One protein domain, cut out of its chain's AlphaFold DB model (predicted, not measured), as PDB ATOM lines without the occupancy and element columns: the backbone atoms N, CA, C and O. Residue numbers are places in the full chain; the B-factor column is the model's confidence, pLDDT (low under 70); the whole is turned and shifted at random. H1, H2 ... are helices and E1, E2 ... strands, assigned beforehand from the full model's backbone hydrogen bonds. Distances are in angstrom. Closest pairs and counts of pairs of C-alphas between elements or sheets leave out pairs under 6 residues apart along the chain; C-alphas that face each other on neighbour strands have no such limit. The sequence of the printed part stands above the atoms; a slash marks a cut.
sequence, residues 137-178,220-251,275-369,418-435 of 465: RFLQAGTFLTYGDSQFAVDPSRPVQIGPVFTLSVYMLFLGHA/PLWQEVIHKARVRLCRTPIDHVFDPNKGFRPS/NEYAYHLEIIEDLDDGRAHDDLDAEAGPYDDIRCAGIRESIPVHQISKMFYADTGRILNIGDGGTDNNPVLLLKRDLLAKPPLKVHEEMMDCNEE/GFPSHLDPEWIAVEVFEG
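What this domain is: This is residues 137 to 178, 220 to 251, 275 to 369 and 418 to 435 of the 465 residues of the protein "Ran-specific GTPase-activating protein 30" of Colletotrichum higginsianum (UniProt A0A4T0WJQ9). One strongly twisted and curled sheet of seven strands makes the core, and the small hairpin of E3 and E4 packs over its E5 and E6 side as the short second sheet of a sandwich, two sheets face to face here only in part. H1 only grazes the sheet near E2, H2 lies over E9, and residues 358 to 369 of H3 stick out as a free arm. The printed part has 187 residues, with three named helices and nine named strands in the order H1 E1 E2 E3 E4 E5 E6 E7 H2 E8 H3 E9, class mixed. The large sheet runs E6 E5 E2 E1 E9 E8 E7, all antiparallel. The whole is compact, with a radius of gyration of the C-alphas of 18.3 A, and its outline is elongated, 59 by 37 by 35 A.

Where its parts are: Start with the sheet: E6 is residues 309 to 316, E5 277 to 286 and 27.4 A long, E2 222 to 237 and 33.9 A long, E1 166 to 174 and 24.6 A long, E9 423 to 432, E8 343 to 349, and E7 320 to 327. Find C-alpha 222 at (238.767, 186.298, 123.165); E2 bends by 82 degrees at residue 228. E9 bends by 96 degrees at residue 426. The second sheet is E3, residues 240 to 243, and E4, residues 247 to 250. H1, residues 137 to 152, begins at (221.317, 189.818, 99.589) and is 22.1 A long; H2 is residues 328 to 332; H3, residues 356 to 369, is 20.7 A long and ends at (259.028, 178.435, 80.265).

How they stand to each other: In the sheet, look at N 232 and O 282 of the antiparallel neighbours E2 and E5, 3.0 A apart and within hydrogen-bond range; N 168 and O 229 of E1 and E2 are within hydrogen-bond range too, at 2.9 A. N 171 and O 429 of E1 and E9 are 2.8 A apart, N 347 and O 428 of E8 and E9 2.8 A, N 324 and O 346 of E7 and E8 2.9 A. E5 and E6 form a hairpin, with N 283 and O 313 2.9 A apart. The edge strands E6 and E7 meet only through their tight link. In the hairpin E3 and E4, N 241 and O 249 are 2.8 A apart; the closest C-alphas of E3 and E6 are those of Phe 242 and Ser 314, 6.5 A. H2 is on the sheet, its height over the sheet is 8.1 A, and it lies over E9. H1 only grazes the sheet with residues 145 to 152; its closest C-alpha to E2 is Gly 148, 7.7 A from that of Arg 235. H3 is not on the sheet. Every O i to N i+4 pair is within hydrogen-bond range in H1 and H2, and 9 of 10 in H3.

The domain as a whole: The two C-alphas farthest apart are those of Gly 337 and Glu 369, 62.3 A. Three cuts leave residues 179 to 219, 252 to 274 and 370 to 417 not printed, with C-alpha gaps of 8.0, 16.8 and 42.5 A. The links H1 to E1 and E5 to E6 are long. The mean pLDDT of the printed part is 80.4; it is under 70 for 34 residues, among them 295 to 301, 333 to 341 and 357 to 369.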
ATOM      1  N   ARG A 137     220.074 189.131  99.195       83.81
ATOM      2  CA  ARG A 137     221.317 189.818  99.589       83.81
ATOM      3  C   ARG A 137     222.423 189.646  98.545       83.81
ATOM      4  O   ARG A 137     223.171 190.587  98.311       83.81
ATOM      5  N   PHE A 138     222.496 188.494  97.873       83.75
ATOM      6  CA  PHE A 138     223.452 188.265  96.786       83.75
ATOM      7  C   PHE A 138     223.183 189.172  95.571       83.75
ATOM      8  O   PHE A 138     224.104 189.813  95.068       83.75
ATOM      9  N   LEU A 139     221.922 189.307  95.139       88.25
ATOM     10  CA  LEU A 139     221.545 190.260  94.084       88.25
ATOM     11  C   LEU A 139     221.811 191.716  94.504       88.25
ATOM     12  O   LEU A 139     222.348 192.489  93.712       88.25
ATOM     13  N   GLN A 140     221.507 192.068  95.759       89.00
ATOM     14  CA  GLN A 140     221.799 193.387  96.328       89.00
ATOM     15  C   GLN A 140     223.310 193.698  96.297       89.00
ATOM     16  O   GLN A 140     223.707 194.779  95.866       89.00
ATOM     17  N   ALA A 141     224.157 192.735  96.676       88.62
ATOM     18  CA  ALA A 141     225.613 192.851  96.597       88.62
ATOM     19  C   ALA A 141     226.112 193.013  95.150       88.62
ATOM     20  O   ALA A 141     226.974 193.850  94.893       88.62
ATOM     21  N   GLY A 142     225.518 192.292  94.192       91.31
ATOM     22  CA  GLY A 142     225.780 192.491  92.763       91.31
ATOM     23  C   GLY A 142     225.487 193.923  92.302       91.31
ATOM     24  O   GLY A 142     226.315 194.535  91.631       91.31
ATOM     25  N   THR A 143     224.361 194.508  92.730       91.62
ATOM     26  CA  THR A 143     224.037 195.919  92.445       91.62
ATOM     27  C   THR A 143     225.044 196.890  93.074       91.62
ATOM     28  O   THR A 143     225.442 197.852  92.418       91.62
ATOM     29  N   PHE A 144     225.506 196.640  94.304       92.94
ATOM     30  CA  PHE A 144     226.544 197.465  94.939       92.94
ATOM     31  C   PHE A 144     227.892 197.394  94.209       92.94
ATOM     32  O   PHE A 144     228.561 198.420  94.087       92.94
ATOM     33  N   LEU A 145     228.268 196.225  93.677       91.44
ATOM     34  CA  LEU A 145     229.460 196.078  92.839       91.44
ATOM     35  C   LEU A 145     229.328 196.886  91.543       91.44
ATOM     36  O   LEU A 145     230.191 197.716  91.281       91.44
ATOM     37  N   THR A 146     228.221 196.752  90.802       90.38
ATOM     38  CA  THR A 146     227.984 197.526  89.566       90.38
ATOM     39  C   THR A 146     227.950 199.041  89.807       90.38
ATOM     40  O   THR A 146     228.436 199.819  88.985       90.38
ATOM     41  N   TYR A 147     227.414 199.487  90.946       90.62
ATOM     42  CA  TYR A 147     227.472 200.896  91.340       90.62
ATOM     43  C   TYR A 147     228.919 201.347  91.599       90.62
ATOM     44  O   TYR A 147     229.364 202.355  91.044       90.62
ATOM     45  N   GLY A 148     229.683 200.558  92.359       87.56
ATOM     46  CA  GLY A 148     231.110 200.782  92.590       87.56
ATOM     47  C   GLY A 148     231.958 200.768  91.313       87.56
ATOM     48  O   GLY A 148     232.859 201.591  91.183       87.56
ATOM     49  N   ASP A 149     231.635 199.909  90.341       88.69
ATOM     50  CA  ASP A 149     232.249 199.897  89.006       88.69
ATOM     51  C   ASP A 149     232.054 201.239  88.297       88.69
ATOM     52  O   ASP A 149     233.019 201.824  87.811       88.69
ATOM     53  N   SER A 150     230.825 201.765  88.296       88.19
ATOM     54  CA  SER A 150     230.520 203.058  87.671       88.19
ATOM     55  C   SER A 150     231.199 204.248  88.353       88.19
ATOM     56  O   SER A 150     231.607 205.180  87.665       88.19
ATOM     57  N   GLN A 151     231.365 204.219  89.681       87.81
ATOM     58  CA  GLN A 151     232.091 205.266  90.402       87.81
ATOM     59  C   GLN A 151     233.604 205.174  90.161       87.81
ATOM     60  O   GLN A 151     234.237 206.178  89.837       87.81
ATOM     61  N   PHE A 152     234.182 203.972  90.256       87.06
ATOM     62  CA  PHE A 152     235.617 203.759  90.060       87.06
ATOM     63  C   PHE A 152     236.050 204.010  88.607       87.06
ATOM     64  O   PHE A 152     237.143 204.504  88.376       87.06
ATOM     65  N   ALA A 153     235.180 203.763  87.622       85.19
ATOM     66  CA  ALA A 153     235.436 204.119  86.225       85.19
ATOM     67  C   ALA A 153     235.429 205.643  85.956       85.19
ATOM     68  O   ALA A 153     235.967 206.079  84.938       85.19
ATOM     69  N   VAL A 154     234.826 206.451  86.839       86.19
ATOM     70  CA  VAL A 154     234.825 207.925  86.747       86.19
ATOM     71  C   VAL A 154     236.056 208.532  87.426       86.19
ATOM     72  O   VAL A 154     236.639 209.467  86.881       86.19
ATOM     73  N   ASP A 155     236.477 207.991  88.572       83.75
ATOM     74  CA  ASP A 155     237.723 208.373  89.251       83.75
ATOM     75  C   ASP A 155     238.509 207.133  89.726       83.75
ATOM     76  O   ASP A 155     238.394 206.729  90.887       83.75
ATOM     77  N   PRO A 156     239.357 206.545  88.857       82.00
ATOM     78  CA  PRO A 156     240.198 205.405  89.218       82.00
ATOM     79  C   PRO A 156     241.376 205.767  90.135       82.00
ATOM     80  O   PRO A 156     242.209 204.909  90.414       82.00
ATOM     81  N   SER A 157     241.508 207.030  90.564       80.38
ATOM     82  CA  SER A 157     242.584 207.480  91.458       80.38
ATOM     83  C   SER A 157     242.177 207.512  92.932       80.38
ATOM     84  O   SER A 157     243.030 207.702  93.798       80.38
ATOM     85  N   ARG A 158     240.886 207.308  93.228       85.00
ATOM     86  CA  ARG A 158     240.306 207.484  94.560       85.00
ATOM     87  C   ARG A 158     239.724 206.172  95.119       85.00
ATOM     88  O   ARG A 158     239.085 205.421  94.385       85.00
ATOM     89  N   PRO A 159     239.859 205.909  96.433       88.31
ATOM     90  CA  PRO A 159     239.079 204.885  97.124       88.31
ATOM     91  C   PRO A 159     237.560 205.105  97.006       88.31
ATOM     92  O   PRO A 159     237.055 206.199  97.273       88.31
ATOM     93  N   VAL A 160     236.830 204.045  96.664       90.88
ATOM     94  CA  VAL A 160     235.371 204.020  96.472       90.88
ATOM     95  C   VAL A 160     234.738 203.062  97.481       90.88
ATOM     96  O   VAL A 160     235.184 201.923  97.616       90.88
ATOM     97  N   GLN A 161     233.687 203.487  98.184       93.12
ATOM     98  CA  GLN A 161     232.928 202.606  99.077       93.12
ATOM     99  C   GLN A 161     231.984 201.694  98.277       93.12
ATOM    100  O   GLN A 161     231.291 202.141  97.367       93.12
ATOM    101  N   ILE A 162     231.933 200.416  98.649       92.81
ATOM    102  CA  ILE A 162     231.150 199.373  97.985       92.81
ATOM    103  C   ILE A 162     230.041 198.902  98.930       92.81
ATOM    104  O   ILE A 162     230.265 198.084  99.819       92.81
ATOM    105  N   GLY A 163     228.825 199.408  98.719       91.06
ATOM    106  CA  GLY A 163     227.656 199.052  99.527       91.06
ATOM    107  C   GLY A 163     227.549 199.822 100.855       91.06
ATOM    108  O   GLY A 163     228.094 200.924 100.976       91.06
ATOM    109  N   PRO A 164     226.776 199.299 101.826       92.19
ATOM    110  CA  PRO A 164     226.474 199.995 103.071       92.19
ATOM    111  C   PRO A 164     227.681 200.057 104.015       92.19
ATOM    112  O   PRO A 164     228.646 199.304 103.889       92.19
ATOM    113  N   VAL A 165     227.577 200.954 104.991       92.25
ATOM    114  CA  VAL A 165     228.401 200.947 106.202       92.25
ATOM    115  C   VAL A 165     227.724 200.042 107.232       92.25
ATOM    116  O   VAL A 165     226.496 200.027 107.313       92.25
ATOM    117  N   PHE A 166     228.511 199.316 108.021       92.50
ATOM    118  CA  PHE A 166     228.041 198.546 109.170       92.50
ATOM    119  C   PHE A 166     228.629 199.124 110.462       92.50
ATOM    120  O   PHE A 166     229.791 199.536 110.475       92.50
ATOM    121  N   THR A 167     227.849 199.118 111.541       93.62
ATOM    122  CA  THR A 167     228.341 199.360 112.905       93.62
ATOM    123  C   THR A 167     228.483 198.001 113.581       93.62
ATOM    124  O   THR A 167     227.499 197.269 113.677       93.62
ATOM    125  N   LEU A 168     229.702 197.624 113.963       93.19
ATOM    126  CA  LEU A 168     230.029 196.282 114.451       93.19
ATOM    127  C   LEU A 168     230.880 196.343 115.726       93.19
ATOM    128  O   LEU A 168     231.773 197.185 115.821       93.19
ATOM    129  N   SER A 169     230.680 195.407 116.649       91.81
ATOM    130  CA  SER A 169     231.618 195.145 117.753       91.81
ATOM    131  C   SER A 169     232.725 194.211 117.253       91.81
ATOM    132  O   SER A 169     232.443 193.265 116.511       91.81
ATOM    133  N   VAL A 170     233.988 194.452 117.624       91.62
ATOM    134  CA  VAL A 170     235.144 193.682 117.123       91.62
ATOM    135  C   VAL A 170     235.861 192.966 118.261       91.62
ATOM    136  O   VAL A 170     236.382 193.598 119.180       91.62
ATOM    137  N   TYR A 171     235.961 191.644 118.143       90.81
ATOM    138  CA  TYR A 171     236.664 190.764 119.071       90.81
ATOM    139  C   TYR A 171     237.883 190.122 118.398       90.81
ATOM    140  O   TYR A 171     237.850 189.784 117.214       90.81
ATOM    141  N   MET A 172     238.957 189.896 119.156       89.38
ATOM    142  CA  MET A 172     240.156 189.189 118.684       89.38
ATOM    143  C   MET A 172     240.609 188.127 119.687       89.38
ATOM    144  O   MET A 172     240.370 188.236 120.893       89.38
ATOM    145  N   LEU A 173     241.277 187.090 119.185       86.69
ATOM    146  CA  LEU A 173     241.847 186.014 119.997       86.69
ATOM    147  C   LEU A 173     243.139 186.485 120.696       86.69
ATOM    148  O   LEU A 173     243.951 187.190 120.102       86.69
ATOM    149  N   PHE A 174     243.395 186.067 121.939       83.06
ATOM    150  CA  PHE A 174     244.701 186.308 122.571       83.06
ATOM    151  C   PHE A 174     245.810 185.476 121.910       83.06
ATOM    152  O   PHE A 174     245.687 184.255 121.824       83.06
ATOM    153  N   LEU A 175     246.958 186.089 121.593       71.00
ATOM    154  CA  LEU A 175     248.085 185.417 120.921       71.00
ATOM    155  C   LEU A 175     248.614 184.181 121.684       71.00
ATOM    156  O   LEU A 175     249.093 183.229 121.082       71.00
ATOM    157  N   GLY A 176     248.472 184.140 123.015       62.28
ATOM    158  CA  GLY A 176     248.813 182.960 123.826       62.28
ATOM    159  C   GLY A 176     247.875 181.750 123.664       62.28
ATOM    160  O   GLY A 176     248.182 180.688 124.207       62.28
ATOM    161  N   HIS A 177     246.746 181.913 122.965       62.53
ATOM    162  CA  HIS A 177     245.755 180.880 122.616       62.53
ATOM    163  C   HIS A 177     245.703 180.621 121.099       62.53
ATOM    164  O   HIS A 177     245.058 179.664 120.667       62.53
ATOM    165  N   ALA A 178     246.400 181.433 120.298       56.25
ATOM    166  CA  ALA A 178     246.666 181.142 118.898       56.25
ATOM    167  C   ALA A 178     247.466 179.836 118.803       56.25
ATOM    168  O   ALA A 178     248.563 179.710 119.357       56.25
ATOM    169  N   PRO A 220     239.741 178.777 124.171       72.31
ATOM    170  CA  PRO A 220     240.323 179.988 123.591       72.31
ATOM    171  C   PRO A 220     239.754 181.245 124.260       72.31
ATOM    172  O   PRO A 220     238.538 181.405 124.331       72.31
ATOM    173  N   LEU A 221     240.619 182.148 124.729       80.12
ATOM    174  CA  LEU A 221     240.191 183.442 125.265       80.12
ATOM    175  C   LEU A 221     240.161 184.500 124.160       80.12
ATOM    176  O   LEU A 221     241.166 184.729 123.483       80.12
ATOM    177  N   TRP A 222     239.016 185.165 124.049       85.50
ATOM    178  CA  TRP A 222     238.767 186.298 123.165       85.50
ATOM    179  C   TRP A 222     238.607 187.574 123.993       85.50
ATOM    180  O   TRP A 222     238.160 187.524 125.140       85.50
ATOM    181  N   GLN A 223     238.973 188.708 123.407       85.88
ATOM    182  CA  GLN A 223     238.821 190.038 123.988       85.88
ATOM    183  C   GLN A 223     238.015 190.923 123.034       85.88
ATOM    184  O   GLN A 223     238.264 190.907 121.831       85.88
ATOM    185  N   GLU A 224     237.090 191.714 123.581       89.31
ATOM    186  CA  GLU A 224     236.490 192.869 122.902       89.31
ATOM    187  C   GLU A 224     237.571 193.946 122.726       89.31
ATOM    188  O   GLU A 224     238.187 194.381 123.703       89.31
ATOM    189  N   VAL A 225     237.864 194.309 121.479       88.12
ATOM    190  CA  VAL A 225     238.961 195.224 121.115       88.12
ATOM    191  C   VAL A 225     238.435 196.595 120.734       88.12
ATOM    192  O   VAL A 225     239.064 197.588 121.070       88.12
ATOM    193  N   ILE A 226     237.297 196.628 120.039       89.50
ATOM    194  CA  ILE A 226     236.585 197.845 119.655       89.50
ATOM    195  C   ILE A 226     235.112 197.599 119.970       89.50
ATOM    196  O   ILE A 226     234.526 196.659 119.425       89.50
ATOM    197  N   HIS A 227     234.510 198.430 120.823       89.44
ATOM    198  CA  HIS A 227     233.087 198.299 121.150       89.44
ATOM    199  C   HIS A 227     232.203 198.687 119.962       89.44
ATOM    200  O   HIS A 227     231.297 197.949 119.593       89.44
ATOM    201  N   LYS A 228     232.508 199.826 119.334       91.19
ATOM    202  CA  LYS A 228     231.734 200.422 118.245       91.19
ATOM    203  C   LYS A 228     232.654 200.720 117.063       91.19
ATOM    204  O   LYS A 228     233.332 201.745 117.023       91.19
ATOM    205  N   ALA A 229     232.712 199.812 116.093       92.62
ATOM    206  CA  ALA A 229     233.499 199.982 114.876       92.62
ATOM    207  C   ALA A 229     232.610 200.332 113.679       92.62
ATOM    208  O   ALA A 229     231.699 199.587 113.319       92.62
ATOM    209  N   ARG A 230     232.937 201.424 112.986       92.94
ATOM    210  CA  ARG A 230     232.452 201.695 111.635       92.94
ATOM    211  C   ARG A 230     233.241 200.837 110.648       92.94
ATOM    212  O   ARG A 230     234.429 201.075 110.424       92.94
ATOM    213  N   VAL A 231     232.573 199.864 110.036       93.75
ATOM    214  CA  VAL A 231     233.173 198.911 109.096       93.75
ATOM    215  C   VAL A 231     232.576 199.089 107.703       93.75
ATOM    216  O   VAL A 231     231.356 199.109 107.533       93.75
ATOM    217  N   ARG A 232     233.432 199.213 106.682       94.00
ATOM    218  CA  ARG A 232     232.998 199.322 105.279       94.00
ATOM    219  C   ARG A 232     233.940 198.614 104.312       94.00
ATOM    220  O   ARG A 232     235.148 198.536 104.529       94.00
ATOM    221  N   LEU A 233     233.376 198.134 103.207       94.56
ATOM    222  CA  LEU A 233     234.142 197.608 102.082       94.56
ATOM    223  C   LEU A 233     234.550 198.765 101.161       94.56
ATOM    224  O   LEU A 233     233.699 199.479 100.631       94.56
ATOM    225  N   CYS A 234     235.849 198.929 100.940       92.19
ATOM    226  CA  CYS A 234     236.426 199.912 100.032       92.19
ATOM    227  C   CYS A 234     237.107 199.208  98.854       92.19
ATOM    228  O   CYS A 234     237.925 198.310  99.039       92.19
ATOM    229  N   ARG A 235     236.815 199.654  97.633       91.62
ATOM    230  CA  ARG A 235     237.665 199.415  96.465       91.62
ATOM    231  C   ARG A 235     238.744 200.492  96.436       91.62
ATOM    232  O   ARG A 235     238.429 201.674  96.545       91.62
ATOM    233  N   THR A 236     239.999 200.100  96.269       89.81
ATOM    234  CA  THR A 236     241.143 201.012  96.158       89.81
ATOM    235  C   THR A 236     241.899 200.748  94.859       89.81
ATOM    236  O   THR A 236     241.885 199.612  94.382       89.81
ATOM    237  N   PRO A 237     242.620 201.735  94.308       86.56
ATOM    238  CA  PRO A 237     243.637 201.465  93.295       86.56
ATOM    239  C   PRO A 237     244.707 200.506  93.849       86.56
ATOM    240  O   PRO A 237     244.890 200.409  95.067       86.56
ATOM    241  N   ILE A 238     245.396 199.766  92.976       81.31
ATOM    242  CA  ILE A 238     246.356 198.725  93.394       81.31
ATOM    243  C   ILE A 238     247.636 199.278  94.048       81.31
ATOM    244  O   ILE A 238     248.259 198.598  94.859       81.31
ATOM    245  N   ASP A 239     248.006 200.523  93.748       79.12
ATOM    246  CA  ASP A 239     249.159 201.214  94.335       79.12
ATOM    247  C   ASP A 239     248.874 201.812  95.726       79.12
ATOM    248  O   ASP A 239     249.785 202.352  96.355       79.12
ATOM    249  N   HIS A 240     247.629 201.754  96.213       82.75
ATOM    250  CA  HIS A 240     247.236 202.414  97.454       82.75
ATOM    251  C   HIS A 240     247.527 201.581  98.709       82.75
ATOM    252  O   HIS A 240     247.162 200.412  98.818       82.75
ATOM    253  N   VAL A 241     248.113 202.241  99.709       84.38
ATOM    254  CA  VAL A 241     248.443 201.700 101.033       84.38
ATOM    255  C   VAL A 241     247.708 202.505 102.103       84.38
ATOM    256  O   VAL A 241     247.600 203.729 102.015       84.38
ATOM    257  N   PHE A 242     247.218 201.827 103.137       85.50
ATOM    258  CA  PHE A 242     246.550 202.457 104.274       85.50
ATOM    259  C   PHE A 242     247.560 202.991 105.310       85.50
ATOM    260  O   PHE A 242     248.446 202.265 105.756       85.50
ATOM    261  N   ASP A 243     247.427 204.257 105.714       82.12
ATOM    262  CA  ASP A 243     248.109 204.853 106.873       82.12
ATOM    263  C   ASP A 243     247.059 205.159 107.953       82.12
ATOM    264  O   ASP A 243     246.204 206.012 107.708       82.12
ATOM    265  N   PRO A 244     247.130 204.568 109.161       79.12
ATOM    266  CA  PRO A 244     246.164 204.829 110.234       79.12
ATOM    267  C   PRO A 244     245.969 206.313 110.607       79.12
ATOM    268  O   PRO A 244     244.980 206.674 111.235       79.12
ATOM    269  N   ASN A 245     246.878 207.218 110.230       76.62
ATOM    270  CA  ASN A 245     246.755 208.656 110.494       76.62
ATOM    271  C   ASN A 245     246.182 209.457 109.314       76.62
ATOM    272  O   ASN A 245     245.839 210.624 109.497       76.62
ATOM    273  N   LYS A 246     246.143 208.883 108.104       75.69
ATOM    274  CA  LYS A 246     245.811 209.593 106.849       75.69
ATOM    275  C   LYS A 246     244.848 208.844 105.922       75.69
ATOM    276  O   LYS A 246     244.454 209.408 104.908       75.69
ATOM    277  N   GLY A 247     244.480 207.612 106.262       83.00
ATOM    278  CA  GLY A 247     243.687 206.725 105.423       83.00
ATOM    279  C   GLY A 247     244.487 206.153 104.257       83.00
ATOM    280  O   GLY A 247     245.720 206.093 104.284       83.00
ATOM    281  N   PHE A 248     243.777 205.720 103.221       83.50
ATOM    282  CA  PHE A 248     244.384 205.250 101.980       83.50
ATOM    283  C   PHE A 248     245.110 206.387 101.246       83.50
ATOM    284  O   PHE A 248     244.549 207.457 101.013       83.50
ATOM    285  N   ARG A 249     246.347 206.123 100.828       82.75
ATOM    286  CA  ARG A 249     247.174 207.004  99.991       82.75
ATOM    287  C   ARG A 249     247.861 206.183  98.896       82.75
ATOM    288  O   ARG A 249     248.107 205.003  99.147       82.75
ATOM    289  N   PRO A 250     248.266 206.770  97.758       80.88
ATOM    290  CA  PRO A 250     249.207 206.104  96.863       80.88
ATOM    291  C   PRO A 250     250.499 205.774  97.625       80.88
ATOM    292  O   PRO A 250     250.927 206.531  98.508       80.88
ATOM    293  N   SER A 251     251.105 204.629  97.316       72.19
ATOM    294  CA  SER A 251     252.362 204.213  97.931       72.19
ATOM    295  C   SER A 251     253.457 205.253  97.682       72.19
ATOM    296  O   SER A 251     253.574 205.823  96.600       72.19
ATOM    297  N   ASN A 275     242.750 200.548  85.503       62.31
ATOM    298  CA  ASN A 275     241.484 199.942  85.921       62.31
ATOM    299  C   ASN A 275     241.700 198.739  86.861       62.31
ATOM    300  O   ASN A 275     240.784 197.949  87.082       62.31
ATOM    301  N   GLU A 276     242.916 198.590  87.389       79.19
ATOM    302  CA  GLU A 276     243.281 197.586  88.388       79.19
ATOM    303  C   GLU A 276     242.939 198.089  89.791       79.19
ATOM    304  O   GLU A 276     243.242 199.228  90.155       79.19
ATOM    305  N   TYR A 277     242.309 197.228  90.585       87.12
ATOM    306  CA  TYR A 277     241.837 197.577  91.915       87.12
ATOM    307  C   TYR A 277     241.974 196.420  92.904       87.12
ATOM    308  O   TYR A 277     241.858 195.246  92.551       87.12
ATOM    309  N   ALA A 278     242.164 196.774  94.170       89.25
ATOM    310  CA  ALA A 278     242.090 195.875  95.310       89.25
ATOM    311  C   ALA A 278     240.820 196.161  96.128       89.25
ATOM    312  O   ALA A 278     240.240 197.247  96.049       89.25
ATOM    313  N   TYR A 279     240.398 195.192  96.939       92.38
ATOM    314  CA  TYR A 279     239.354 195.388  97.942       92.38
ATOM    315  C   TYR A 279     239.959 195.338  99.342       92.38
ATOM    316  O   TYR A 279     240.738 194.438  99.661       92.38
ATOM    317  N   HIS A 280     239.543 196.282 100.175       92.62
ATOM    318  CA  HIS A 280     239.966 196.449 101.555       92.62
ATOM    319  C   HIS A 280     238.736 196.584 102.457       92.62
ATOM    320  O   HIS A 280     237.813 197.333 102.143       92.62
ATOM    321  N   LEU A 281     238.726 195.876 103.581       93.25
ATOM    322  CA  LEU A 281     237.769 196.073 104.664       93.25
ATOM    323  C   LEU A 281     238.370 197.104 105.629       93.25
ATOM    324  O   LEU A 281     239.310 196.786 106.355       93.25
ATOM    325  N   GLU A 282     237.878 198.341 105.588       93.19
ATOM    326  CA  GLU A 282     238.293 199.400 106.515       93.19
ATOM    327  C   GLU A 282     237.494 199.261 107.819       93.19
ATOM    328  O   GLU A 282     236.267 199.137 107.783       93.19
ATOM    329  N   ILE A 283     238.196 199.272 108.953       92.69
ATOM    330  CA  ILE A 283     237.647 199.163 110.309       92.69
ATOM    331  C   ILE A 283     238.127 200.384 111.094       92.69
ATOM    332  O   ILE A 283     239.332 200.577 111.263       92.69
ATOM    333  N   ILE A 284     237.193 201.212 111.564       91.56
ATOM    334  CA  ILE A 284     237.483 202.421 112.343       91.56
ATOM    335  C   ILE A 284     236.680 202.378 113.636       91.56
ATOM    336  O   ILE A 284     235.457 202.321 113.598       91.56
ATOM    337  N   GLU A 285     237.359 202.459 114.767       90.62
ATOM    338  CA  GLU A 285     236.756 202.680 116.077       90.62
ATOM    339  C   GLU A 285     236.159 204.083 116.189       90.62
ATOM    340  O   GLU A 285     236.822 205.080 115.884       90.62
ATOM    341  N   ASP A 286     234.917 204.145 116.654       90.00
ATOM    342  CA  ASP A 286     234.212 205.363 117.025       90.00
ATOM    343  C   ASP A 286     234.094 205.423 118.554       90.00
ATOM    344  O   ASP A 286     233.360 204.637 119.149       90.00
ATOM    345  N   LEU A 287     234.830 206.344 119.182       85.88
ATOM    346  CA  LEU A 287     234.858 206.511 120.640       85.88
ATOM    347  C   LEU A 287     233.623 207.260 121.177       85.88
ATOM    348  O   LEU A 287     233.448 207.353 122.389       85.88
ATOM    349  N   ASP A 288     232.738 207.763 120.306       82.94
ATOM    350  CA  ASP A 288     231.413 208.261 120.698       82.94
ATOM    351  C   ASP A 288     230.451 207.063 120.962       82.94
ATOM    352  O   ASP A 288     229.353 206.981 120.405       82.94
ATOM    353  N   ASP A 289     230.878 206.086 121.777       81.31
ATOM    354  CA  ASP A 289     230.205 204.801 122.066       81.31
ATOM    355  C   ASP A 289     229.463 204.751 123.417       81.31
ATOM    356  O   ASP A 289     228.885 203.728 123.773       81.31
ATOM    357  N   GLY A 290     229.491 205.846 124.182       78.62
ATOM    358  CA  GLY A 290     228.884 205.940 125.514       78.62
ATOM    359  C   GLY A 290     229.748 205.400 126.662       78.62
ATOM    360  O   GLY A 290     229.360 205.545 127.824       78.62
ATOM    361  N   ARG A 291     230.926 204.827 126.382       81.81
ATOM    362  CA  ARG A 291     231.884 204.379 127.401       81.81
ATOM    363  C   ARG A 291     232.845 205.505 127.802       81.81
ATOM    364  O   ARG A 291     232.932 206.555 127.168       81.81
ATOM    365  N   ALA A 292     233.546 205.300 128.915       76.00
ATOM    366  CA  ALA A 292     234.578 206.217 129.392       76.00
ATOM    367  C   ALA A 292     235.954 205.757 128.889       76.00
ATOM    368  O   ALA A 292     236.452 204.724 129.336       76.00
ATOM    369  N   HIS A 293     236.544 206.535 127.982       78.06
ATOM    370  CA  HIS A 293     237.879 206.308 127.415       78.06
ATOM    371  C   HIS A 293     238.960 207.051 128.213       78.06
ATOM    372  O   HIS A 293     238.651 208.010 128.928       78.06
ATOM    373  N   ASP A 294     240.218 206.615 128.119       70.88
ATOM    374  CA  ASP A 294     241.313 207.179 128.919       70.88
ATOM    375  C   ASP A 294     241.788 208.540 128.363       70.88
ATOM    376  O   ASP A 294     241.632 208.860 127.182       70.88
ATOM    377  N   ASP A 295     242.509 209.321 129.182       57.38
ATOM    378  CA  ASP A 295     243.241 210.529 128.736       57.38
ATOM    379  C   ASP A 295     244.214 210.241 127.564       57.38
ATOM    380  O   ASP A 295     244.663 211.149 126.861       57.38
ATOM    381  N   LEU A 296     244.563 208.967 127.355       58.12
ATOM    382  CA  LEU A 296     245.393 208.478 126.255       58.12
ATOM    383  C   LEU A 296     244.648 208.454 124.909       58.12
ATOM    384  O   LEU A 296     245.304 208.528 123.866       58.12
ATOM    385  N   ASP A 297     243.321 208.390 124.925       61.19
ATOM    386  CA  ASP A 297     242.470 208.302 123.738       61.19
ATOM    387  C   ASP A 297     241.964 209.685 123.304       61.19
ATOM    388  O   ASP A 297     241.561 209.877 122.159       61.19
ATOM    389  N   ALA A 298     242.149 210.711 124.143       50.69
ATOM    390  CA  ALA A 298     241.970 212.124 123.793       50.69
ATOM    391  C   ALA A 298     242.897 212.620 122.648       50.69
ATOM    392  O   ALA A 298     242.731 213.728 122.139       50.69
ATOM    393  N   GLU A 299     243.854 211.798 122.192       56.34
ATOM    394  CA  GLU A 299     244.613 211.991 120.942       56.34
ATOM    395  C   GLU A 299     243.869 211.477 119.679       56.34
ATOM    396  O   GLU A 299     244.430 211.454 118.570       56.34
ATOM    397  N   ALA A 300     242.608 211.054 119.805       66.25
ATOM    398  CA  ALA A 300     241.694 210.727 118.711       66.25
ATOM    399  C   ALA A 300     241.227 211.990 117.967       66.25
ATOM    400  O   ALA A 300     240.180 212.568 118.247       66.25
ATOM    401  N   GLY A 301     242.015 212.422 116.979       68.75
ATOM    402  CA  GLY A 301     241.572 213.436 116.018       68.75
ATOM    403  C   GLY A 301     240.500 212.892 115.059       68.75
ATOM    404  O   GLY A 301     240.475 211.681 114.814       68.75
ATOM    405  N   PRO A 302     239.668 213.755 114.453       79.25
ATOM    406  CA  PRO A 302     238.621 213.330 113.526       79.25
ATOM    407  C   PRO A 302     239.180 212.578 112.314       79.25
ATOM    408  O   PRO A 302     240.312 212.816 111.876       79.25
ATOM    409  N   TYR A 303     238.379 211.665 111.768       78.94
ATOM    410  CA  TYR A 303     238.710 210.886 110.579       78.94
ATOM    411  C   TYR A 303     237.460 210.616 109.747       78.94
ATOM    412  O   TYR A 303     236.513 209.994 110.227       78.94
ATOM    413  N   ASP A 304     237.496 211.048 108.484       77.56
ATOM    414  CA  ASP A 304     236.363 210.966 107.559       77.56
ATOM    415  C   ASP A 304     235.127 211.650 108.186       77.56
ATOM    416  O   ASP A 304     235.174 212.858 108.425       77.56
ATOM    417  N   ASP A 305     234.073 210.904 108.525       79.06
ATOM    418  CA  ASP A 305     232.858 211.427 109.170       79.06
ATOM    419  C   ASP A 305     232.867 211.325 110.714       79.06
ATOM    420  O   ASP A 305     231.995 211.892 111.375       79.06
ATOM    421  N   ILE A 306     233.827 210.600 111.306       83.31
ATOM    422  CA  ILE A 306     233.882 210.302 112.749       83.31
ATOM    423  C   ILE A 306     234.660 211.398 113.489       83.31
ATOM    424  O   ILE A 306     235.748 211.804 113.070       83.31
ATOM    425  N   ARG A 307     234.116 211.864 114.622       78.88
ATOM    426  CA  ARG A 307     234.680 212.970 115.416       78.88
ATOM    427  C   ARG A 307     235.851 212.534 116.288       78.88
ATOM    428  O   ARG A 307     236.902 213.168 116.239       78.88
ATOM    429  N   CYS A 308     235.676 211.445 117.030       81.44
ATOM    430  CA  CYS A 308     236.670 210.881 117.938       81.44
ATOM    431  C   CYS A 308     237.021 209.456 117.488       81.44
ATOM    432  O   CYS A 308     236.570 208.471 118.057       81.44
ATOM    433  N   ALA A 309     237.807 209.350 116.411       83.62
ATOM    434  CA  ALA A 309     238.175 208.061 115.827       83.62
ATOM    435  C   ALA A 309     239.432 207.464 116.490       83.62
ATOM    436  O   ALA A 309     240.518 208.053 116.390       83.62
ATOM    437  N   GLY A 310     239.308 206.292 117.108       85.25
ATOM    438  CA  GLY A 310     240.384 205.600 117.828       85.25
ATOM    439  C   GLY A 310     241.293 204.765 116.915       85.25
ATOM    440  O   GLY A 310     241.990 205.309 116.044       85.25
ATOM    441  N   ILE A 311     241.291 203.446 117.134       86.69
ATOM    442  CA  ILE A 311     241.904 202.406 116.294       86.69
ATOM    443  C   ILE A 311     241.352 202.463 114.858       86.69
ATOM    444  O   ILE A 311     240.167 202.685 114.618       86.69
ATOM    445  N   ARG A 312     242.235 202.287 113.874       89.88
ATOM    446  CA  ARG A 312     241.983 202.370 112.433       89.88
ATOM    447  C   ARG A 312     242.852 201.331 111.730       89.88
ATOM    448  O   ARG A 312     244.061 201.525 111.596       89.88
ATOM    449  N   GLU A 313     242.236 200.267 111.237       88.56
ATOM    450  CA  GLU A 313     242.908 199.205 110.486       88.56
ATOM    451  C   GLU A 313     242.244 199.026 109.108       88.56
ATOM    452  O   GLU A 313     241.083 199.376 108.892       88.56
ATOM    453  N   SER A 314     242.982 198.459 108.157       91.06
ATOM    454  CA  SER A 314     242.480 198.092 106.837       91.06
ATOM    455  C   SER A 314     242.961 196.688 106.487       91.06
ATOM    456  O   SER A 314     244.162 196.420 106.479       91.06
ATOM    457  N   ILE A 315     242.020 195.778 106.231       91.25
ATOM    458  CA  ILE A 315     242.292 194.366 105.948       91.25
ATOM    459  C   ILE A 315     242.098 194.121 104.445       91.25
ATOM    460  O   ILE A 315     240.964 194.193 103.965       91.25
ATOM    461  N   PRO A 316     243.157 193.803 103.676       91.31
ATOM    462  CA  PRO A 316     243.012 193.396 102.281       91.31
ATOM    463  C   PRO A 316     242.152 192.131 102.179       91.31
ATOM    464  O   PRO A 316     242.443 191.119 102.815       91.31
ATOM    465  N   VAL A 317     241.098 192.154 101.360       91.31
ATOM    466  CA  VAL A 317     240.106 191.061 101.296       91.31
ATOM    467  C   VAL A 317     240.725 189.740 100.824       91.31
ATOM    468  O   VAL A 317     240.279 188.677 101.246       91.31
ATOM    469  N   HIS A 318     241.807 189.782 100.038       87.81
ATOM    470  CA  HIS A 318     242.544 188.578  99.627       87.81
ATOM    471  C   HIS A 318     243.255 187.848 100.784       87.81
ATOM    472  O   HIS A 318     243.660 186.705 100.604       87.81
ATOM    473  N   GLN A 319     243.386 188.469 101.963       89.12
ATOM    474  CA  GLN A 319     243.845 187.787 103.178       89.12
ATOM    475  C   GLN A 319     242.738 186.947 103.831       89.12
ATOM    476  O   GLN A 319     243.045 186.100 104.660       89.12
ATOM    477  N   ILE A 320     241.452 187.163 103.530       89.69
ATOM    478  CA  ILE A 320     240.348 186.474 104.219       89.69
ATOM    479  C   ILE A 320     240.194 185.060 103.643       89.69
ATOM    480  O   ILE A 320     239.519 184.838 102.642       89.69
ATOM    481  N   SER A 321     240.828 184.090 104.302       86.06
ATOM    482  CA  SER A 321     240.880 182.691 103.863       86.06
ATOM    483  C   SER A 321     239.569 181.930 104.088       86.06
ATOM    484  O   SER A 321     239.204 181.071 103.283       86.06
ATOM    485  N   LYS A 322     238.872 182.202 105.204       83.88
ATOM    486  CA  LYS A 322     237.635 181.519 105.620       83.88
ATOM    487  C   LYS A 322     236.746 182.446 106.444       83.88
ATOM    488  O   LYS A 322     237.239 183.333 107.138       83.88
ATOM    489  N   MET A 323     235.445 182.176 106.402       86.06
ATOM    490  CA  MET A 323     234.421 182.846 107.203       86.06
ATOM    491  C   MET A 323     233.522 181.797 107.865       86.06
ATOM    492  O   MET A 323     233.188 180.796 107.228       86.06
ATOM    493  N   PHE A 324     233.123 182.022 109.116       83.88
ATOM    494  CA  PHE A 324     232.247 181.129 109.882       83.88
ATOM    495  C   PHE A 324     231.221 181.935 110.679       83.88
ATOM    496  O   PHE A 324     231.533 183.026 111.144       83.88
ATOM    497  N   TYR A 325     230.029 181.379 110.888       83.56
ATOM    498  CA  TYR A 325     229.046 181.928 111.825       83.56
ATOM    499  C   TYR A 325     229.104 181.162 113.149       83.56
ATOM    500  O   TYR A 325     229.199 179.932 113.141       83.56
ATOM    501  N   ALA A 326     229.046 181.886 114.262       82.12
ATOM    502  CA  ALA A 326     228.937 181.362 115.623       82.12
ATOM    503  C   ALA A 326     228.170 182.369 116.503       82.12
ATOM    504  O   ALA A 326     227.633 183.347 115.989       82.12
ATOM    505  N   ASP A 327     228.118 182.136 117.814       82.56
ATOM    506  CA  ASP A 327     227.318 182.918 118.766       82.56
ATOM    507  C   ASP A 327     228.228 183.529 119.847       82.56
ATOM    508  O   ASP A 327     229.145 182.848 120.325       82.56
ATOM    509  N   THR A 328     227.987 184.776 120.264       78.44
ATOM    510  CA  THR A 328     228.874 185.528 121.184       78.44
ATOM    511  C   THR A 328     229.172 184.763 122.472       78.44
ATOM    512  O   THR A 328     230.338 184.594 122.840       78.44
ATOM    513  N   GLY A 329     228.143 184.198 123.116       70.81
ATOM    514  CA  GLY A 329     228.293 183.396 124.334       70.81
ATOM    515  C   GLY A 329     229.236 182.197 124.163       70.81
ATOM    516  O   GLY A 329     230.059 181.927 125.041       70.81
ATOM    517  N   ARG A 330     229.207 181.530 122.998       73.50
ATOM    518  CA  ARG A 330     230.111 180.404 122.689       73.50
ATOM    519  C   ARG A 330     231.558 180.849 122.495       73.50
ATOM    520  O   ARG A 330     232.461 180.127 122.907       73.50
ATOM    521  N   ILE A 331     231.777 182.013 121.886       75.19
ATOM    522  CA  ILE A 331     233.112 182.566 121.599       75.19
ATOM    523  C   ILE A 331     233.771 183.071 122.888       75.19
ATOM    524  O   ILE A 331     234.920 182.739 123.174       75.19
ATOM    525  N   LEU A 332     233.026 183.822 123.703       70.56
ATOM    526  CA  LEU A 332     233.496 184.342 124.990       70.56
ATOM    527  C   LEU A 332     233.564 183.262 126.089       70.56
ATOM    528  O   LEU A 332     234.117 183.502 127.162       70.56
ATOM    529  N   ASN A 333     233.063 182.050 125.818       69.19
ATOM    530  CA  ASN A 333     232.940 180.925 126.757       69.19
ATOM    531  C   ASN A 333     232.055 181.219 127.980       69.19
ATOM    532  O   ASN A 333     232.204 180.579 129.027       69.19
ATOM    533  N   ILE A 334     231.138 182.176 127.846       65.12
ATOM    534  CA  ILE A 334     230.114 182.471 128.846       65.12
ATOM    535  C   ILE A 334     229.162 181.263 128.903       65.12
ATOM    536  O   ILE A 334     228.944 180.571 127.908       65.12
ATOM    537  N   GLY A 335     228.673 180.932 130.100       51.38
ATOM    538  CA  GLY A 335     227.882 179.717 130.318       51.38
ATOM    539  C   GLY A 335     226.572 179.696 129.523       51.38
ATOM    540  O   GLY A 335     225.945 180.732 129.328       51.38
ATOM    541  N   ASP A 336     226.141 178.492 129.135       51.03
ATOM    542  CA  ASP A 336     224.939 178.168 128.340       51.03
ATOM    543  C   ASP A 336     223.616 178.417 129.110       51.03
ATOM    544  O   ASP A 336     222.794 177.522 129.292       51.03
ATOM    545  N   GLY A 337     223.450 179.614 129.684       48.84
ATOM    546  CA  GLY A 337     222.440 179.893 130.711       48.84
ATOM    547  C   GLY A 337     221.967 181.344 130.828       48.84
ATOM    548  O   GLY A 337     221.313 181.667 131.818       48.84
ATOM    549  N   GLY A 338     222.275 182.210 129.858       45.69
ATOM    550  CA  GLY A 338     221.834 183.609 129.843       45.69
ATOM    551  C   GLY A 338     221.657 184.144 128.424       45.69
ATOM    552  O   GLY A 338     222.650 184.473 127.794       45.69
ATOM    553  N   THR A 339     220.399 184.150 127.969       51.38
ATOM    554  CA  THR A 339     219.714 184.995 126.952       51.38
ATOM    555  C   THR A 339     220.428 185.549 125.702       51.38
ATOM    556  O   THR A 339     219.800 185.563 124.645       51.38
ATOM    557  N   ASP A 340     221.691 185.960 125.760       58.50
ATOM    558  CA  ASP A 340     222.267 186.983 124.875       58.50
ATOM    559  C   ASP A 340     223.174 186.351 123.791       58.50
ATOM    560  O   ASP A 340     224.372 186.616 123.680       58.50
ATOM    561  N   ASN A 341     222.611 185.423 123.008       68.56
ATOM    562  CA  ASN A 341     223.323 184.716 121.932       68.56
ATOM    563  C   ASN A 341     223.224 185.462 120.591       68.56
ATOM    564  O   ASN A 341     222.529 185.024 119.670       68.56
ATOM    565  N   ASN A 342     223.950 186.572 120.478       80.19
ATOM    566  CA  ASN A 342     224.033 187.345 119.241       80.19
ATOM    567  C   ASN A 342     224.844 186.608 118.150       80.19
ATOM    568  O   ASN A 342     225.792 185.879 118.467       80.19
ATOM    569  N   PRO A 343     224.487 186.762 116.857       84.00
ATOM    570  CA  PRO A 343     225.172 186.095 115.754       84.00
ATOM    571  C   PRO A 343     226.469 186.821 115.369       84.00
ATOM    572  O   PRO A 343     226.460 187.971 114.926       84.00
ATOM    573  N   VAL A 344     227.589 186.106 115.449       85.75
ATOM    574  CA  VAL A 344     228.939 186.623 115.199       85.75
ATOM    575  C   VAL A 344     229.543 185.985 113.951       85.75
ATOM    576  O   VAL A 344     229.463 184.771 113.736       85.75
ATOM    577  N   LEU A 345     230.202 186.805 113.135       88.69
ATOM    578  CA  LEU A 345     230.967 186.386 111.966       88.69
ATOM    579  C   LEU A 345     232.458 186.290 112.324       88.69
ATOM    580  O   LEU A 345     233.127 187.305 112.511       88.69
ATOM    581  N   LEU A 346     233.002 185.074 112.379       88.81
ATOM    582  CA  LEU A 346     234.442 184.842 112.487       88.81
ATOM    583  C   LEU A 346     235.084 184.931 111.103       88.81
ATOM    584  O   LEU A 346     234.688 184.224 110.174       88.81
ATOM    585  N   LEU A 347     236.134 185.733 111.001       89.44
ATOM    586  CA  LEU A 347     237.017 185.856 109.852       89.44
ATOM    587  C   LEU A 347     238.355 185.197 110.202       89.44
ATOM    588  O   LEU A 347     239.014 185.621 111.154       89.44
ATOM    589  N   LYS A 348     238.787 184.197 109.419       89.38
ATOM    590  CA  LYS A 348     240.178 183.730 109.472       89.38
ATOM    591  C   LYS A 348     240.999 184.372 108.361       89.38
ATOM    592  O   LYS A 348     240.799 184.063 107.180       89.38
ATOM    593  N   ARG A 349     241.974 185.194 108.738       88.56
ATOM    594  CA  ARG A 349     242.981 185.748 107.834       88.56
ATOM    595  C   ARG A 349     244.150 184.781 107.611       88.56
ATOM    596  O   ARG A 349     244.444 183.921 108.438       88.56
ATOM    597  N   ASP A 350     244.800 184.960 106.474       85.25
ATOM    598  CA  ASP A 350     246.109 184.439 106.105       85.25
ATOM    599  C   ASP A 350     246.965 185.653 105.717       85.25
ATOM    600  O   ASP A 350     246.645 186.385 104.778       85.25
ATOM    601  N   LEU A 351     248.021 185.912 106.489       82.50
ATOM    602  CA  LEU A 351     248.890 187.076 106.301       82.50
ATOM    603  C   LEU A 351     249.937 186.867 105.194       82.50
ATOM    604  O   LEU A 351     250.560 187.837 104.764       82.50
ATOM    605  N   LEU A 352     250.128 185.627 104.739       81.94
ATOM    606  CA  LEU A 352     251.067 185.245 103.681       81.94
ATOM    607  C   LEU A 352     250.378 185.116 102.310       81.94
ATOM    608  O   LEU A 352     251.055 184.952 101.293       81.94
ATOM    609  N   ALA A 353     249.046 185.227 102.262       83.88
ATOM    610  CA  ALA A 353     248.254 185.186 101.039       83.88
ATOM    611  C   ALA A 353     248.664 186.294 100.047       83.88
ATOM    612  O   ALA A 353     248.316 187.469 100.212       83.88
ATOM    613  N   LYS A 354     249.378 185.912  98.980       79.06
ATOM    614  CA  LYS A 354     249.768 186.813  97.885       79.06
ATOM    615  C   LYS A 354     248.528 187.460  97.231       79.06
ATOM    616  O   LYS A 354     247.494 186.798  97.104       79.06
ATOM    617  N   PRO A 355     248.603 188.724  96.768       78.75
ATOM    618  CA  PRO A 355     247.538 189.328  95.967       78.75
ATOM    619  C   PRO A 355     247.251 188.502  94.698       78.75
ATOM    620  O   PRO A 355     248.208 188.053  94.063       78.75
ATOM    621  N   PRO A 356     245.982 188.339  94.264       73.00
ATOM    622  CA  PRO A 356     245.628 187.445  93.154       73.00
ATOM    623  C   PRO A 356     246.358 187.725  91.835       73.00
ATOM    624  O   PRO A 356     246.661 186.790  91.101       73.00
ATOM    625  N   LEU A 357     246.687 188.991  91.551       69.19
ATOM    626  CA  LEU A 357     247.451 189.372  90.360       69.19
ATOM    627  C   LEU A 357     248.876 188.804  90.369       69.19
ATOM    628  O   LEU A 357     249.311 188.310  89.339       69.19
ATOM    629  N   LYS A 358     249.556 188.759  91.524       65.94
ATOM    630  CA  LYS A 358     250.890 188.141  91.629       65.94
ATOM    631  C   LYS A 358     250.840 186.626  91.448       65.94
ATOM    632  O   LYS A 358     251.717 186.057  90.822       65.94
ATOM    633  N   VAL A 359     249.787 185.978  91.950       63.84
ATOM    634  CA  VAL A 359     249.567 184.534  91.733       63.84
ATOM    635  C   VAL A 359     249.290 184.238  90.254       63.84
ATOM    636  O   VAL A 359     249.708 183.204  89.746       63.84
ATOM    637  N   HIS A 360     248.605 185.144  89.550       58.47
ATOM    638  CA  HIS A 360     248.366 185.030  88.111       58.47
ATOM    639  C   HIS A 360     249.643 185.276  87.291       58.47
ATOM    640  O   HIS A 360     249.903 184.526  86.360       58.47
ATOM    641  N   GLU A 361     250.433 186.291  87.644       63.88
ATOM    642  CA  GLU A 361     251.733 186.620  87.039       63.88
ATOM    643  C   GLU A 361     252.710 185.437  87.167       63.88
ATOM    644  O   GLU A 361     253.101 184.857  86.156       63.88
ATOM    645  N   GLU A 362     252.949 184.960  88.396       62.41
ATOM    646  CA  GLU A 362     253.789 183.784  88.685       62.41
ATOM    647  C   GLU A 362     253.328 182.520  87.929       62.41
ATOM    648  O   GLU A 362     254.151 181.731  87.468       62.41
ATOM    649  N   MET A 363     252.014 182.319  87.760       55.25
ATOM    650  CA  MET A 363     251.472 181.166  87.030       55.25
ATOM    651  C   MET A 363     251.551 181.317  85.500       55.25
ATOM    652  O   MET A 363     251.521 180.306  84.800       55.25
ATOM    653  N   MET A 364     251.656 182.538  84.963       57.91
ATOM    654  CA  MET A 364     251.909 182.759  83.533       57.91
ATOM    655  C   MET A 364     253.386 182.558  83.186       57.91
ATOM    656  O   MET A 364     253.671 181.911  82.179       57.91
ATOM    657  N   ASP A 365     254.305 183.030  84.031       56.94
ATOM    658  CA  ASP A 365     255.748 182.886  83.801       56.94
ATOM    659  C   ASP A 365     256.166 181.401  83.754       56.94
ATOM    660  O   ASP A 365     256.788 180.967  82.783       56.94
ATOM    661  N   CYS A 366     255.697 180.569  84.698       50.69
ATOM    662  CA  CYS A 366     255.906 179.109  84.659       50.69
ATOM    663  C   CYS A 366     255.335 178.427  83.394       50.69
ATOM    664  O   CYS A 366     255.753 177.325  83.020       50.69
ATOM    665  N   ASN A 367     254.356 179.050  82.736       45.19
ATOM    666  CA  ASN A 367     253.731 178.520  81.528       45.19
ATOM    667  C   ASN A 367     254.540 178.890  80.270       45.19
ATOM    668  O   ASN A 367     254.695 178.048  79.386       45.19
ATOM    669  N   GLU A 368     255.111 180.100  80.202       39.47
ATOM    670  CA  GLU A 368     255.996 180.510  79.098       39.47
ATOM    671  C   GLU A 368     257.294 179.694  79.051       39.47
ATOM    672  O   GLU A 368     257.722 179.301  77.964       39.47
ATOM    673  N   GLU A 369     257.887 179.361  80.204       45.12
ATOM    674  CA  GLU A 369     259.028 178.435  80.265       45.12
ATOM    675  C   GLU A 369     258.687 177.093  79.597       45.12
ATOM    676  O   GLU A 369     259.465 176.567  78.795       45.12
ATOM    677  N   GLY A 418     246.777 201.185 115.352       74.88
ATOM    678  CA  GLY A 418     246.585 199.856 114.744       74.88
ATOM    679  C   GLY A 418     246.153 198.823 115.786       74.88
ATOM    680  O   GLY A 418     246.153 199.128 116.982       74.88
ATOM    681  N   PHE A 419     245.817 197.603 115.361       81.56
ATOM    682  CA  PHE A 419     245.388 196.551 116.294       81.56
ATOM    683  C   PHE A 419     246.441 196.223 117.386       81.56
ATOM    684  O   PHE A 419     247.651 196.271 117.125       81.56
ATOM    685  N   PRO A 420     246.022 195.846 118.617       80.69
ATOM    686  CA  PRO A 420     246.950 195.588 119.718       80.69
ATOM    687  C   PRO A 420     247.864 194.376 119.478       80.69
ATOM    688  O   PRO A 420     247.407 193.246 119.333       80.69
ATOM    689  N   SER A 421     249.183 194.578 119.558       77.94
ATOM    690  CA  SER A 421     250.207 193.565 119.233       77.94
ATOM    691  C   SER A 421     250.327 192.377 120.209       77.94
ATOM    692  O   SER A 421     251.313 191.643 120.164       77.94
ATOM    693  N   HIS A 422     249.383 192.219 121.140       76.56
ATOM    694  CA  HIS A 422     249.266 191.070 122.050       76.56
ATOM    695  C   HIS A 422     248.087 190.144 121.690       76.56
ATOM    696  O   HIS A 422     247.907 189.089 122.309       76.56
ATOM    697  N   LEU A 423     247.295 190.540 120.693       81.75
ATOM    698  CA  LEU A 423     246.180 189.794 120.126       81.75
ATOM    699  C   LEU A 423     246.597 189.203 118.775       81.75
ATOM    700  O   LEU A 423     247.577 189.634 118.167       81.75
ATOM    701  N   ASP A 424     245.883 188.175 118.337       80.12
ATOM    702  CA  ASP A 424     246.173 187.443 117.112       80.12
ATOM    703  C   ASP A 424     245.553 188.148 115.887       80.12
ATOM    704  O   ASP A 424     244.325 188.217 115.781       80.12
ATOM    705  N   PRO A 425     246.358 188.660 114.938       82.25
ATOM    706  CA  PRO A 425     245.849 189.263 113.710       82.25
ATOM    707  C   PRO A 425     245.195 188.264 112.737       82.25
ATOM    708  O   PRO A 425     244.541 188.727 111.797       82.25
ATOM    709  N   GLU A 426     245.351 186.940 112.911       86.38
ATOM    710  CA  GLU A 426     244.681 185.929 112.075       86.38
ATOM    711  C   GLU A 426     243.192 185.758 112.404       86.38
ATOM    712  O   GLU A 426     242.407 185.471 111.497       86.38
ATOM    713  N   TRP A 427     242.789 185.917 113.669       87.31
ATOM    714  CA  TRP A 427     241.446 185.565 114.145       87.31
ATOM    715  C   TRP A 427     240.688 186.780 114.674       87.31
ATOM    716  O   TRP A 427     240.915 187.249 115.791       87.31
ATOM    717  N   ILE A 428     239.741 187.244 113.862       90.44
ATOM    718  CA  ILE A 428     238.869 188.382 114.157       90.44
ATOM    719  C   ILE A 428     237.426 187.885 114.134       90.44
ATOM    720  O   ILE A 428     237.030 187.179 113.208       90.44
ATOM    721  N   ALA A 429     236.634 188.255 115.130       90.25
ATOM    722  CA  ALA A 429     235.202 188.003 115.167       90.25
ATOM    723  C   ALA A 429     234.461 189.345 115.202       90.25
ATOM    724  O   ALA A 429     234.876 190.254 115.921       90.25
ATOM    725  N   VAL A 430     233.404 189.487 114.402       91.88
ATOM    726  CA  VAL A 430     232.600 190.716 114.339       91.88
ATOM    727  C   VAL A 430     231.124 190.430 114.591       91.88
ATOM    728  O   VAL A 430     230.548 189.512 114.006       91.88
ATOM    729  N   GLU A 431     230.532 191.222 115.473       91.25
ATOM    730  CA  GLU A 431     229.131 191.164 115.897       91.25
ATOM    731  C   GLU A 431     228.410 192.429 115.419       91.25
ATOM    732  O   GLU A 431     229.053 193.459 115.225       91.25
ATOM    733  N   VAL A 432     227.093 192.381 115.211       89.88
ATOM    734  CA  VAL A 432     226.319 193.599 114.919       89.88
ATOM    735  C   VAL A 432     226.199 194.425 116.197       89.88
ATOM    736  O   VAL A 432     225.784 193.903 117.224       89.88
ATOM    737  N   PHE A 433     226.561 195.707 116.135       84.69
ATOM    738  CA  PHE A 433     226.351 196.622 117.253       84.69
ATOM    739  C   PHE A 433     224.877 197.039 117.284       84.69
ATOM    740  O   PHE A 433     224.432 197.791 116.413       84.69
ATOM    741  N   GLU A 434     224.132 196.546 118.269       79.25
ATOM    742  CA  GLU A 434     222.790 197.030 118.605       79.25
ATOM    743  C   GLU A 434     222.934 198.178 119.617       79.25
ATOM    744  O   GLU A 434     223.588 198.019 120.649       79.25
ATOM    745  N   GLY A 435     222.394 199.355 119.293       63.72
ATOM    746  CA  GLY A 435     222.442 200.528 120.169       63.72
ATOM    747  C   GLY A 435     221.175 200.668 121.011       63.72
ATOM    748  O   GLY A 435     220.091 200.302 120.561       63.72
TER     749      GLY A 435